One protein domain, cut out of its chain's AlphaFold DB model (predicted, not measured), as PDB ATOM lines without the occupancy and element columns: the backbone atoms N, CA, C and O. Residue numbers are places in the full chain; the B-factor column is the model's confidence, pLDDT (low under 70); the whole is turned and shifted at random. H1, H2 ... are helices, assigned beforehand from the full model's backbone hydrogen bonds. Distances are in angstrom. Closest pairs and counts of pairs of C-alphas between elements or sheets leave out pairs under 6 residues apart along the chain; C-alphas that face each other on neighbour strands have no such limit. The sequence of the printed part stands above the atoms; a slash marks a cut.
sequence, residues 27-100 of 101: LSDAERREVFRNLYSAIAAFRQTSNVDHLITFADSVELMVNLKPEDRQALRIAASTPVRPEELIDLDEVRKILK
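This is residues 27 to 100 of the 101 residues of an uncharacterized protein of Microbispora catharanthi (UniProt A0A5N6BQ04). A helical hairpin, H1 and H2, is joined near its link and opens as a narrow V; from the far end of H2 the chain turns off steeply into H3, then a loop leads to a small helix, H4, which is apart from the other three. The arrangement is open, with few contacts beyond the hairpin, and residues 80 to 88 stick out. The printed part has 74 residues with four named helices, H1, H2, H3 and H4 in chain order, and no named strand; the class is all helix. It is only just loose, close to compact, with a radius of gyration of the C-alphas of 13.8 A, and spans 35 by 31 by 26 A.

H1, residues 29 to 49, begins at C-alpha 29 (-20.419, -45.999, -18.608) and is 30.2 A long from first to last C-alpha. H2, residues 53 to 67, measures 20.6 A. H3, residues 70 to 81, measures 16.6 A. H4, residues 92 to 98, measures 10.2 A and ends at C-alpha 98 (-31.802, -54.063, 7.623).

H1 and H2 form a helical hairpin and touch, at a shallow tilt of 25 degrees, opposite ways. Their closest C-alphas, those of Ala 42 and His 54, are 5.2 A apart. H1 touches H2 with residues 38 to 46 alone, and H2 touches H1 with residues 53 to 58 alone. H2 and H3 are close but not clearly touching: their closest C-alphas, those of Met 65 and Arg 73, are 7.6 A apart. Their tilt is steep, 58 degrees, opposite ways. H4 is apart from H1, H2 and H3, and H1 is apart from H3. In H1, H2, H3 and H4 every O i to N i+4 pair is within hydrogen-bond range.

The C-alphas farthest apart, those of Gln 48 and Glu 71, are 37.3 A from each other. The printed part has no cut. The links H1 to H2 and H2 to H3 are tight, and H3 to H4, with 10 residues, is short. The mean pLDDT of the printed part is 77.8; residues 74 to 100 are under 70.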
ATOM      1  N   LEU A  27     -18.808 -45.365 -11.133       87.50
ATOM      2  CA  LEU A  27     -19.726 -46.061 -12.032       87.50
ATOM      3  C   LEU A  27     -19.101 -46.267 -13.416       87.50
ATOM      4  O   LEU A  27     -18.452 -45.382 -13.974       87.50
ATOM      5  N   SER A  28     -19.379 -47.424 -14.008       89.19
ATOM      6  CA  SER A  28     -19.118 -47.702 -15.418       89.19
ATOM      7  C   SER A  28     -20.007 -46.859 -16.338       89.19
ATOM      8  O   SER A  28     -21.082 -46.394 -15.952       89.19
ATOM      9  N   ASP A  29     -19.619 -46.721 -17.608       91.44
ATOM     10  CA  ASP A  29     -20.419 -45.999 -18.608       91.44
ATOM     11  C   ASP A  29     -21.847 -46.551 -18.754       91.44
ATOM     12  O   ASP A  29     -22.788 -45.798 -19.010       91.44
ATOM     13  N   ALA A  30     -22.020 -47.866 -18.597       86.75
ATOM     14  CA  ALA A  30     -23.332 -48.504 -18.645       86.75
ATOM     15  C   ALA A  30     -24.204 -48.085 -17.452       86.75
ATOM     16  O   ALA A  30     -25.355 -47.698 -17.647       86.75
ATOM     17  N   GLU A  31     -23.643 -48.087 -16.243       87.06
ATOM     18  CA  GLU A  31     -24.335 -47.656 -15.023       87.06
ATOM     19  C   GLU A  31     -24.671 -46.160 -15.064       87.06
ATOM     20  O   GLU A  31     -25.800 -45.777 -14.768       87.06
ATOM     21  N   ARG A  32     -23.749 -45.302 -15.522       91.75
ATOM     22  CA  ARG A  32     -24.010 -43.857 -15.677       91.75
ATOM     23  C   ARG A  32     -25.158 -43.576 -16.647       91.75
ATOM     24  O   ARG A  32     -25.987 -42.699 -16.395       91.75
ATOM     25  N   ARG A  33     -25.231 -44.331 -17.751       92.25
ATOM     26  CA  ARG A  33     -26.358 -44.263 -18.699       92.25
ATOM     27  C   ARG A  33     -27.666 -44.708 -18.056       92.25
ATOM     28  O   ARG A  33     -28.699 -44.108 -18.347       92.25
ATOM     29  N   GLU A  34     -27.627 -45.727 -17.203       88.88
ATOM     30  CA  GLU A  34     -28.806 -46.219 -16.489       88.88
ATOM     31  C   GLU A  34     -29.321 -45.199 -15.469       88.88
ATOM     32  O   GLU A  34     -30.512 -44.894 -15.462       88.88
ATOM     33  N   VAL A  35     -28.430 -44.570 -14.697       90.62
ATOM     34  CA  VAL A  35     -28.786 -43.461 -13.793       90.62
ATOM     35  C   VAL A  35     -29.495 -42.344 -14.563       90.62
ATOM     36  O   VAL A  35     -30.566 -41.891 -14.156       90.62
ATOM     37  N   PHE A  36     -28.954 -41.937 -15.718       92.69
ATOM     38  CA  PHE A  36     -29.585 -40.911 -16.554       92.69
ATOM     39  C   PHE A  36     -30.946 -41.356 -17.116       92.69
ATOM     40  O   PHE A  36     -31.904 -40.580 -17.114       92.69
ATOM     41  N   ARG A  37     -31.058 -42.608 -17.578       93.31
ATOM     42  CA  ARG A  37     -32.318 -43.186 -18.070       93.31
ATOM     43  C   ARG A  37     -33.397 -43.182 -16.985       93.31
ATOM     44  O   ARG A  37     -34.540 -42.823 -17.278       93.31
ATOM     45  N   ASN A  38     -33.036 -43.529 -15.755       90.56
ATOM     46  CA  ASN A  38     -33.956 -43.568 -14.622       90.56
ATOM     47  C   ASN A  38     -34.383 -42.164 -14.188       90.56
ATOM     48  O   ASN A  38     -35.578 -41.933 -14.006       90.56
ATOM     49  N   LEU A  39     -33.456 -41.198 -14.157       94.06
ATOM     50  CA  LEU A  39     -33.786 -39.790 -13.920       94.06
ATOM     51  C   LEU A  39     -34.790 -39.272 -14.956       94.06
ATOM     52  O   LEU A  39     -35.818 -38.694 -14.606       94.06
ATOM     53  N   TYR A  40     -34.513 -39.492 -16.244       94.00
ATOM     54  CA  TYR A  40     -35.399 -39.023 -17.306       94.00
ATOM     55  C   TYR A  40     -36.776 -39.696 -17.240       94.00
ATOM     56  O   TYR A  40     -37.792 -39.025 -17.417       94.00
ATOM     57  N   SER A  41     -36.823 -40.994 -16.931       93.44
ATOM     58  CA  SER A  41     -38.076 -41.734 -16.736       93.44
ATOM     59  C   SER A  41     -38.894 -41.177 -15.569       93.44
ATOM     60  O   SER A  41     -40.094 -40.958 -15.722       93.44
ATOM     61  N   ALA A  42     -38.252 -40.866 -14.439       92.69
ATOM     62  CA  ALA A  42     -38.903 -40.253 -13.282       92.69
ATOM     63  C   ALA A  42     -39.462 -38.856 -13.604       92.69
ATOM     64  O   ALA A  42     -40.612 -38.558 -13.280       92.69
ATOM     65  N   ILE A  43     -38.691 -38.023 -14.313       96.06
ATOM     66  CA  ILE A  43     -39.141 -36.701 -14.780       96.06
ATOM     67  C   ILE A  43     -40.327 -36.839 -15.737       96.06
ATOM     68  O   ILE A  43     -41.306 -36.103 -15.615       96.06
ATOM     69  N   ALA A  44     -40.258 -37.760 -16.698       95.06
ATOM     70  CA  ALA A  44     -41.336 -37.984 -17.656       95.06
ATOM     71  C   ALA A  44     -42.624 -38.444 -16.955       95.06
ATOM     72  O   ALA A  44     -43.690 -37.889 -17.225       95.06
ATOM     73  N   ALA A  45     -42.513 -39.386 -16.014       93.25
ATOM     74  CA  ALA A  45     -43.631 -39.861 -15.207       93.25
ATOM     75  C   ALA A  45     -44.246 -38.723 -14.383       93.25
ATOM     76  O   ALA A  45     -45.449 -38.488 -14.479       93.25
ATOM     77  N   PHE A  46     -43.427 -37.941 -13.671       94.44
ATOM     78  CA  PHE A  46     -43.888 -36.755 -12.943       94.44
ATOM     79  C   PHE A  46     -44.612 -35.764 -13.858       94.44
ATOM     80  O   PHE A  46     -45.698 -35.301 -13.529       94.44
ATOM     81  N   ARG A  47     -44.062 -35.458 -15.037       95.69
ATOM     82  CA  ARG A  47     -44.705 -34.534 -15.984       95.69
ATOM     83  C   ARG A  47     -46.058 -35.037 -16.482       95.69
ATOM     84  O   ARG A  47     -46.913 -34.220 -16.808       95.69
ATOM     85  N   GLN A  48     -46.237 -36.351 -16.576       96.56
ATOM     86  CA  GLN A  48     -47.476 -36.959 -17.045       96.56
ATOM     87  C   GLN A  48     -48.532 -37.064 -15.937       96.56
ATOM     88  O   GLN A  48     -49.710 -36.840 -16.201       96.56
ATOM     89  N   THR A  49     -48.127 -37.405 -14.714       96.56
ATOM     90  CA  THR A  49     -49.049 -37.700 -13.604       96.56
ATOM     91  C   THR A  49     -49.201 -36.544 -12.617       96.56
ATOM     92  O   THR A  49     -50.136 -36.540 -11.824       96.56
ATOM     93  N   SER A  50     -48.291 -35.564 -12.650       95.50
ATOM     94  CA  SER A  50     -48.083 -34.551 -11.602       95.50
ATOM     95  C   SER A  50     -47.827 -35.141 -10.209       95.50
ATOM     96  O   SER A  50     -47.913 -34.420  -9.216       95.50
ATOM     97  N   ASN A  51     -47.496 -36.437 -10.118       94.44
ATOM     98  CA  ASN A  51     -47.180 -37.083  -8.852       94.44
ATOM     99  C   ASN A  51     -45.686 -36.939  -8.525       94.44
ATOM    100  O   ASN A  51     -44.836 -37.551  -9.179       94.44
ATOM    101  N   VAL A  52     -45.382 -36.145  -7.496       95.19
ATOM    102  CA  VAL A  52     -44.016 -35.893  -7.011       95.19
ATOM    103  C   VAL A  52     -43.316 -37.158  -6.501       95.19
ATOM    104  O   VAL A  52     -42.088 -37.216  -6.531       95.19
ATOM    105  N   ASP A  53     -44.068 -38.198  -6.132       94.31
ATOM    106  CA  ASP A  53     -43.522 -39.467  -5.637       94.31
ATOM    107  C   ASP A  53     -42.546 -40.113  -6.627       94.31
ATOM    108  O   ASP A  53     -41.596 -40.776  -6.213       94.31
ATOM    109  N   HIS A  54     -42.719 -39.894  -7.935       88.94
ATOM    110  CA  HIS A  54     -41.776 -40.389  -8.942       88.94
ATOM    111  C   HIS A  54     -40.377 -39.781  -8.783       88.94
ATOM    112  O   HIS A  54     -39.379 -40.478  -8.962       88.94
ATOM    113  N   LEU A  55     -40.298 -38.493  -8.434       92.12
ATOM    114  CA  LEU A  55     -39.029 -37.805  -8.200       92.12
ATOM    115  C   LEU A  55     -38.441 -38.176  -6.838       92.12
ATOM    116  O   LEU A  55     -37.235 -38.386  -6.749       92.12
ATOM    117  N   ILE A  56     -39.286 -38.309  -5.810       92.50
ATOM    118  CA  ILE A  56     -38.865 -38.746  -4.469       92.50
ATOM    119  C   ILE A  56     -38.272 -40.155  -4.541       92.50
ATOM    120  O   ILE A  56     -37.165 -40.375  -4.074       92.50
ATOM    121  N   THR A  57     -38.943 -41.084  -5.224       89.06
ATOM    122  CA  THR A  57     -38.450 -42.463  -5.386       89.06
ATOM    123  C   THR A  57     -37.086 -42.498  -6.078       89.06
ATOM    124  O   THR A  57     -36.211 -43.280  -5.706       89.06
ATOM    125  N   PHE A  58     -36.873 -41.638  -7.079       90.38
ATOM    126  CA  PHE A  58     -35.562 -41.514  -7.711       90.38
ATOM    127  C   PHE A  58     -34.516 -40.937  -6.745       90.38
ATOM    128  O   PHE A  58     -33.418 -41.486  -6.659       90.38
ATOM    129  N   ALA A  59     -34.847 -39.882  -5.994       89.69
ATOM    130  CA  ALA A  59     -33.953 -39.303  -4.991       89.69
ATOM    131  C   ALA A  59     -33.545 -40.337  -3.926       89.69
ATOM    132  O   ALA A  59     -32.350 -40.508  -3.691       89.69
ATOM    133  N   ASP A  60     -34.502 -41.106  -3.400       88.69
ATOM    134  CA  ASP A  60     -34.260 -42.209  -2.460       88.69
ATOM    135  C   ASP A  60     -33.280 -43.243  -3.043       88.69
ATOM    136  O   ASP A  60     -32.398 -43.745  -2.347       88.69
ATOM    137  N   SER A  61     -33.414 -43.578  -4.333       86.44
ATOM    138  CA  SER A  61     -32.509 -44.531  -4.990       86.44
ATOM    139  C   SER A  61     -31.077 -44.004  -5.118       86.44
ATOM    140  O   SER A  61     -30.122 -44.768  -4.962       86.44
ATOM    141  N   VAL A  62     -30.915 -42.698  -5.360       88.12
ATOM    142  CA  VAL A  62     -29.600 -42.047  -5.413       88.12
ATOM    143  C   VAL A  62     -28.988 -42.019  -4.018       88.12
ATOM    144  O   VAL A  62     -27.831 -42.395  -3.861       88.12
ATOM    145  N   GLU A  63     -29.764 -41.648  -3.001       86.69
ATOM    146  CA  GLU A  63     -29.310 -41.644  -1.612       86.69
ATOM    147  C   GLU A  63     -28.857 -43.041  -1.163       86.69
ATOM    148  O   GLU A  63     -27.777 -43.189  -0.588       86.69
ATOM    149  N   LEU A  64     -29.625 -44.083  -1.498       86.19
ATOM    150  CA  LEU A  64     -29.241 -45.469  -1.240       86.19
ATOM    151  C   LEU A  64     -27.914 -45.808  -1.932       86.19
ATOM    152  O   LEU A  64     -27.001 -46.323  -1.293       86.19
ATOM    153  N   MET A  65     -27.774 -45.486  -3.219       85.44
ATOM    154  CA  MET A  65     -26.545 -45.737  -3.978       85.44
ATOM    155  C   MET A  65     -25.321 -45.055  -3.348       85.44
ATOM    156  O   MET A  65     -24.242 -45.645  -3.327       85.44
ATOM    157  N   VAL A  66     -25.482 -43.834  -2.832       86.94
ATOM    158  CA  VAL A  66     -24.402 -43.058  -2.206       86.94
ATOM    159  C   VAL A  66     -24.022 -43.601  -0.827       86.94
ATOM    160  O   VAL A  66     -22.844 -43.589  -0.468       86.94
ATOM    161  N   ASN A  67     -24.999 -44.090  -0.063       85.50
ATOM    162  CA  ASN A  67     -24.795 -44.564   1.307       85.50
ATOM    163  C   ASN A  67     -24.454 -46.060   1.412       85.50
ATOM    164  O   ASN A  67     -24.008 -46.509   2.469       85.50
ATOM    165  N   LEU A  68     -24.620 -46.838   0.338       82.31
ATOM    166  CA  LEU A  68     -24.203 -48.238   0.302       82.31
ATOM    167  C   LEU A  68     -22.681 -48.369   0.427       82.31
ATOM    168  O   LEU A  68     -21.905 -47.725  -0.290       82.31
ATOM    169  N   LYS A  69     -22.240 -49.284   1.297       77.00
ATOM    170  CA  LYS A  69     -20.817 -49.598   1.431       77.00
ATOM    171  C   LYS A  69     -20.274 -50.141   0.102       77.00
ATOM    172  O   LYS A  69     -21.009 -50.793  -0.642       77.00
ATOM    173  N   PRO A  70     -18.989 -49.908  -0.226       72.56
ATOM    174  CA  PRO A  70     -18.390 -50.416  -1.463       72.56
ATOM    175  C   PRO A  70     -18.578 -51.931  -1.663       72.56
ATOM    176  O   PRO A  70     -18.866 -52.373  -2.774       72.56
ATOM    177  N   GLU A  71     -18.475 -52.708  -0.582       72.88
ATOM    178  CA  GLU A  71     -18.718 -54.157  -0.563       72.88
ATOM    179  C   GLU A  71     -20.152 -54.539  -0.970       72.88
ATOM    180  O   GLU A  71     -20.340 -55.426  -1.806       72.88
ATOM    181  N   ASP A  72     -21.155 -53.809  -0.480       73.44
ATOM    182  CA  ASP A  72     -22.566 -54.040  -0.807       73.44
ATOM    183  C   ASP A  72     -22.884 -53.616  -2.248       73.44
ATOM    184  O   ASP A  72     -23.614 -54.300  -2.968       73.44
ATOM    185  N   ARG A  73     -22.266 -52.527  -2.731       70.75
ATOM    186  CA  ARG A  73     -22.370 -52.102  -4.140       70.75
ATOM    187  C   ARG A  73     -21.810 -53.163  -5.084       70.75
ATOM    188  O   ARG A  73     -22.395 -53.433  -6.134       70.75
ATOM    189  N   GLN A  74     -20.699 -53.796  -4.716       69.12
ATOM    190  CA  GLN A  74     -20.122 -54.878  -5.506       69.12
ATOM    191  C   GLN A  74     -21.007 -56.131  -5.498       69.12
ATOM    192  O   GLN A  74     -21.189 -56.742  -6.553       69.12
ATOM    193  N   ALA A  75     -21.613 -56.476  -4.359       69.50
ATOM    194  CA  ALA A  75     -22.591 -57.560  -4.278       69.50
ATOM    195  C   ALA A  75     -23.813 -57.302  -5.181       69.50
ATOM    196  O   ALA A  75     -24.213 -58.189  -5.935       69.50
ATOM    197  N   LEU A  76     -24.342 -56.073  -5.195       69.38
ATOM    198  CA  LEU A  76     -25.454 -55.681  -6.069       69.38
ATOM    199  C   LEU A  76     -25.086 -55.719  -7.557       69.38
ATOM    200  O   LEU A  76     -25.887 -56.180  -8.367       69.38
ATOM    201  N   ARG A  77     -23.871 -55.303  -7.935       69.62
ATOM    202  CA  ARG A  77     -23.381 -55.431  -9.323       69.62
ATOM    203  C   ARG A  77     -23.328 -56.887  -9.781       69.62
ATOM    204  O   ARG A  77     -23.710 -57.195 -10.911       69.62
ATOM    205  N   ILE A  78     -22.862 -57.784  -8.910       67.38
ATOM    206  CA  ILE A  78     -22.813 -59.226  -9.188       67.38
ATOM    207  C   ILE A  78     -24.237 -59.789  -9.296       67.38
ATOM    208  O   ILE A  78     -24.533 -60.512 -10.248       67.38
ATOM    209  N   ALA A  79     -25.131 -59.407  -8.381       62.88
ATOM    210  CA  ALA A  79     -26.532 -59.819  -8.404       62.88
ATOM    211  C   ALA A  79     -27.250 -59.348  -9.681       62.88
ATOM    212  O   ALA A  79     -27.894 -60.152 -10.342       62.88
ATOM    213  N   ALA A  80     -27.062 -58.092 -10.097       60.12
ATOM    214  CA  ALA A  80     -27.647 -57.537 -11.322       60.12
ATOM    215  C   ALA A  80     -27.089 -58.169 -12.611       60.12
ATOM    216  O   ALA A  80     -27.765 -58.197 -13.638       60.12
ATOM    217  N   SER A  81     -25.858 -58.684 -12.564       57.19
ATOM    218  CA  SER A  81     -25.231 -59.417 -13.675       57.19
ATOM    219  C   SER A  81     -25.645 -60.892 -13.721       57.19
ATOM    220  O   SER A  81     -25.372 -61.587 -14.702       57.19
ATOM    221  N   THR A  82     -26.293 -61.382 -12.664       49.41
ATOM    222  CA  THR A  82     -26.831 -62.738 -12.585       49.41
ATOM    223  C   THR A  82     -28.273 -62.702 -13.101       49.41
ATOM    224  O   THR A  82     -29.028 -61.817 -12.709       49.41
ATOM    225  N   PRO A  83     -28.706 -63.616 -13.986       45.00
ATOM    226  CA  PRO A  83     -30.110 -63.702 -14.358       45.00
ATOM    227  C   PRO A  83     -30.910 -64.186 -13.145       45.00
ATOM    228  O   PRO A  83     -31.007 -65.385 -12.890       45.00
ATOM    229  N   VAL A  84     -31.440 -63.237 -12.377       49.00
ATOM    230  CA  VAL A  84     -32.301 -63.498 -11.225       49.00
ATOM    231  C   VAL A  84     -33.651 -63.972 -11.757       49.00
ATOM    232  O   VAL A  84     -34.258 -63.328 -12.621       49.00
ATOM    233  N   ARG A  85     -34.117 -65.136 -11.293       47.25
ATOM    234  CA  ARG A  85     -35.481 -65.587 -11.601       47.25
ATOM    235  C   ARG A  85     -36.456 -64.600 -10.949       47.25
ATOM    236  O   ARG A  85     -36.156 -64.118  -9.864       47.25
ATOM    237  N   PRO A  86     -37.632 -64.314 -11.533       48.47
ATOM    238  CA  PRO A  86     -38.595 -63.360 -10.960       48.47
ATOM    239  C   PRO A  86     -38.979 -63.635  -9.492       48.47
ATOM    240  O   PRO A  86     -39.464 -62.749  -8.801       48.47
ATOM    241  N   GLU A  87     -38.754 -64.864  -9.035       53.03
ATOM    242  CA  GLU A  87     -38.992 -65.388  -7.689       53.03
ATOM    243  C   GLU A  87     -37.964 -64.909  -6.639       53.03
ATOM    244  O   GLU A  87     -38.202 -65.059  -5.446       53.03
ATOM    245  N   GLU A  88     -36.831 -64.345  -7.070       50.97
ATOM    246  CA  GLU A  88     -35.682 -63.946  -6.236       50.97
ATOM    247  C   GLU A  88     -35.441 -62.421  -6.251       50.97
ATOM    248  O   GLU A  88     -34.393 -61.944  -5.810       50.97
ATOM    249  N   LEU A  89     -36.387 -61.634  -6.780       50.12
ATOM    250  CA  LEU A  89     -36.318 -60.173  -6.715       50.12
ATOM    251  C   LEU A  89     -36.323 -59.735  -5.249       50.12
ATOM    252  O   LEU A  89     -37.313 -59.910  -4.543       50.12
ATOM    253  N   ILE A  90     -35.192 -59.182  -4.816       59.28
ATOM    254  CA  ILE A  90     -34.982 -58.655  -3.470       59.28
ATOM    255  C   ILE A  90     -36.076 -57.628  -3.171       59.28
ATOM    256  O   ILE A  90     -36.233 -56.646  -3.905       59.28
ATOM    257  N   ASP A  91     -36.816 -57.858  -2.089       66.75
ATOM    258  CA  ASP A  91     -37.807 -56.916  -1.591       66.75
ATOM    259  C   ASP A  91     -37.085 -55.669  -1.052       66.75
ATOM    260  O   ASP A  91     -36.294 -55.725  -0.105       66.75
ATOM    261  N   LEU A  92     -37.326 -54.522  -1.688       56.12
ATOM    262  CA  LEU A  92     -36.727 -53.246  -1.296       56.12
ATOM    263  C   LEU A  92     -37.163 -52.816   0.116       56.12
ATOM    264  O   LEU A  92     -36.416 -52.094   0.782       56.12
ATOM    265  N   ASP A  93     -38.315 -53.289   0.602       61.56
ATOM    266  CA  ASP A  93     -38.754 -53.058   1.981       61.56
ATOM    267  C   ASP A  93     -37.949 -53.895   2.988       61.56
ATOM    268  O   ASP A  93     -37.690 -53.441   4.108       61.56
ATOM    269  N   GLU A  94     -37.464 -55.072   2.588       60.06
ATOM    270  CA  GLU A  94     -36.600 -55.920   3.417       60.06
ATOM    271  C   GLU A  94     -35.199 -55.308   3.566       60.06
ATOM    272  O   GLU A  94     -34.670 -55.217   4.676       60.06
ATOM    273  N   VAL A  95     -34.641 -54.757   2.483       63.91
ATOM    274  CA  VAL A  95     -33.359 -54.024   2.520       63.91
ATOM    275  C   VAL A  95     -33.458 -52.771   3.396       63.91
ATOM    276  O   VAL A  95     -32.558 -52.487   4.189       63.91
ATOM    277  N   ARG A  96     -34.576 -52.034   3.320       59.56
ATOM    278  CA  ARG A  96     -34.830 -50.855   4.169       59.56
ATOM    279  C   ARG A  96     -34.915 -51.191   5.656       59.56
ATOM    280  O   ARG A  96     -34.579 -50.343   6.481       59.56
ATOM    281  N   LYS A  97     -35.368 -52.396   6.009       62.06
ATOM    282  CA  LYS A  97     -35.451 -52.847   7.401       62.06
ATOM    283  C   LYS A  97     -34.069 -53.136   7.990       62.06
ATOM    284  O   LYS A  97     -33.819 -52.755   9.127       62.06
ATOM    285  N   ILE A  98     -33.172 -53.727   7.203       58.38
ATOM    286  CA  ILE A  98     -31.802 -54.063   7.623       58.38
ATOM    287  C   ILE A  98     -30.957 -52.805   7.879       58.38
ATOM    288  O   ILE A  98     -30.121 -52.799   8.770       58.38
ATOM    289  N   LEU A  99     -31.188 -51.716   7.141       51.38
ATOM    290  CA  LEU A  99     -30.441 -50.460   7.309       51.38
ATOM    291  C   LEU A  99     -30.890 -49.604   8.513       51.38
ATOM    292  O   LEU A  99     -30.284 -48.563   8.768       51.38
ATOM    293  N   LYS A 100     -31.956 -49.993   9.226       51.56
ATOM    294  CA  LYS A 100     -32.497 -49.265  10.392       51.56
ATOM    295  C   LYS A 100     -32.251 -49.960  11.740       51.56
ATOM    296  O   LYS A 100     -32.654 -49.402  12.761       51.56
TER     297      LYS A 100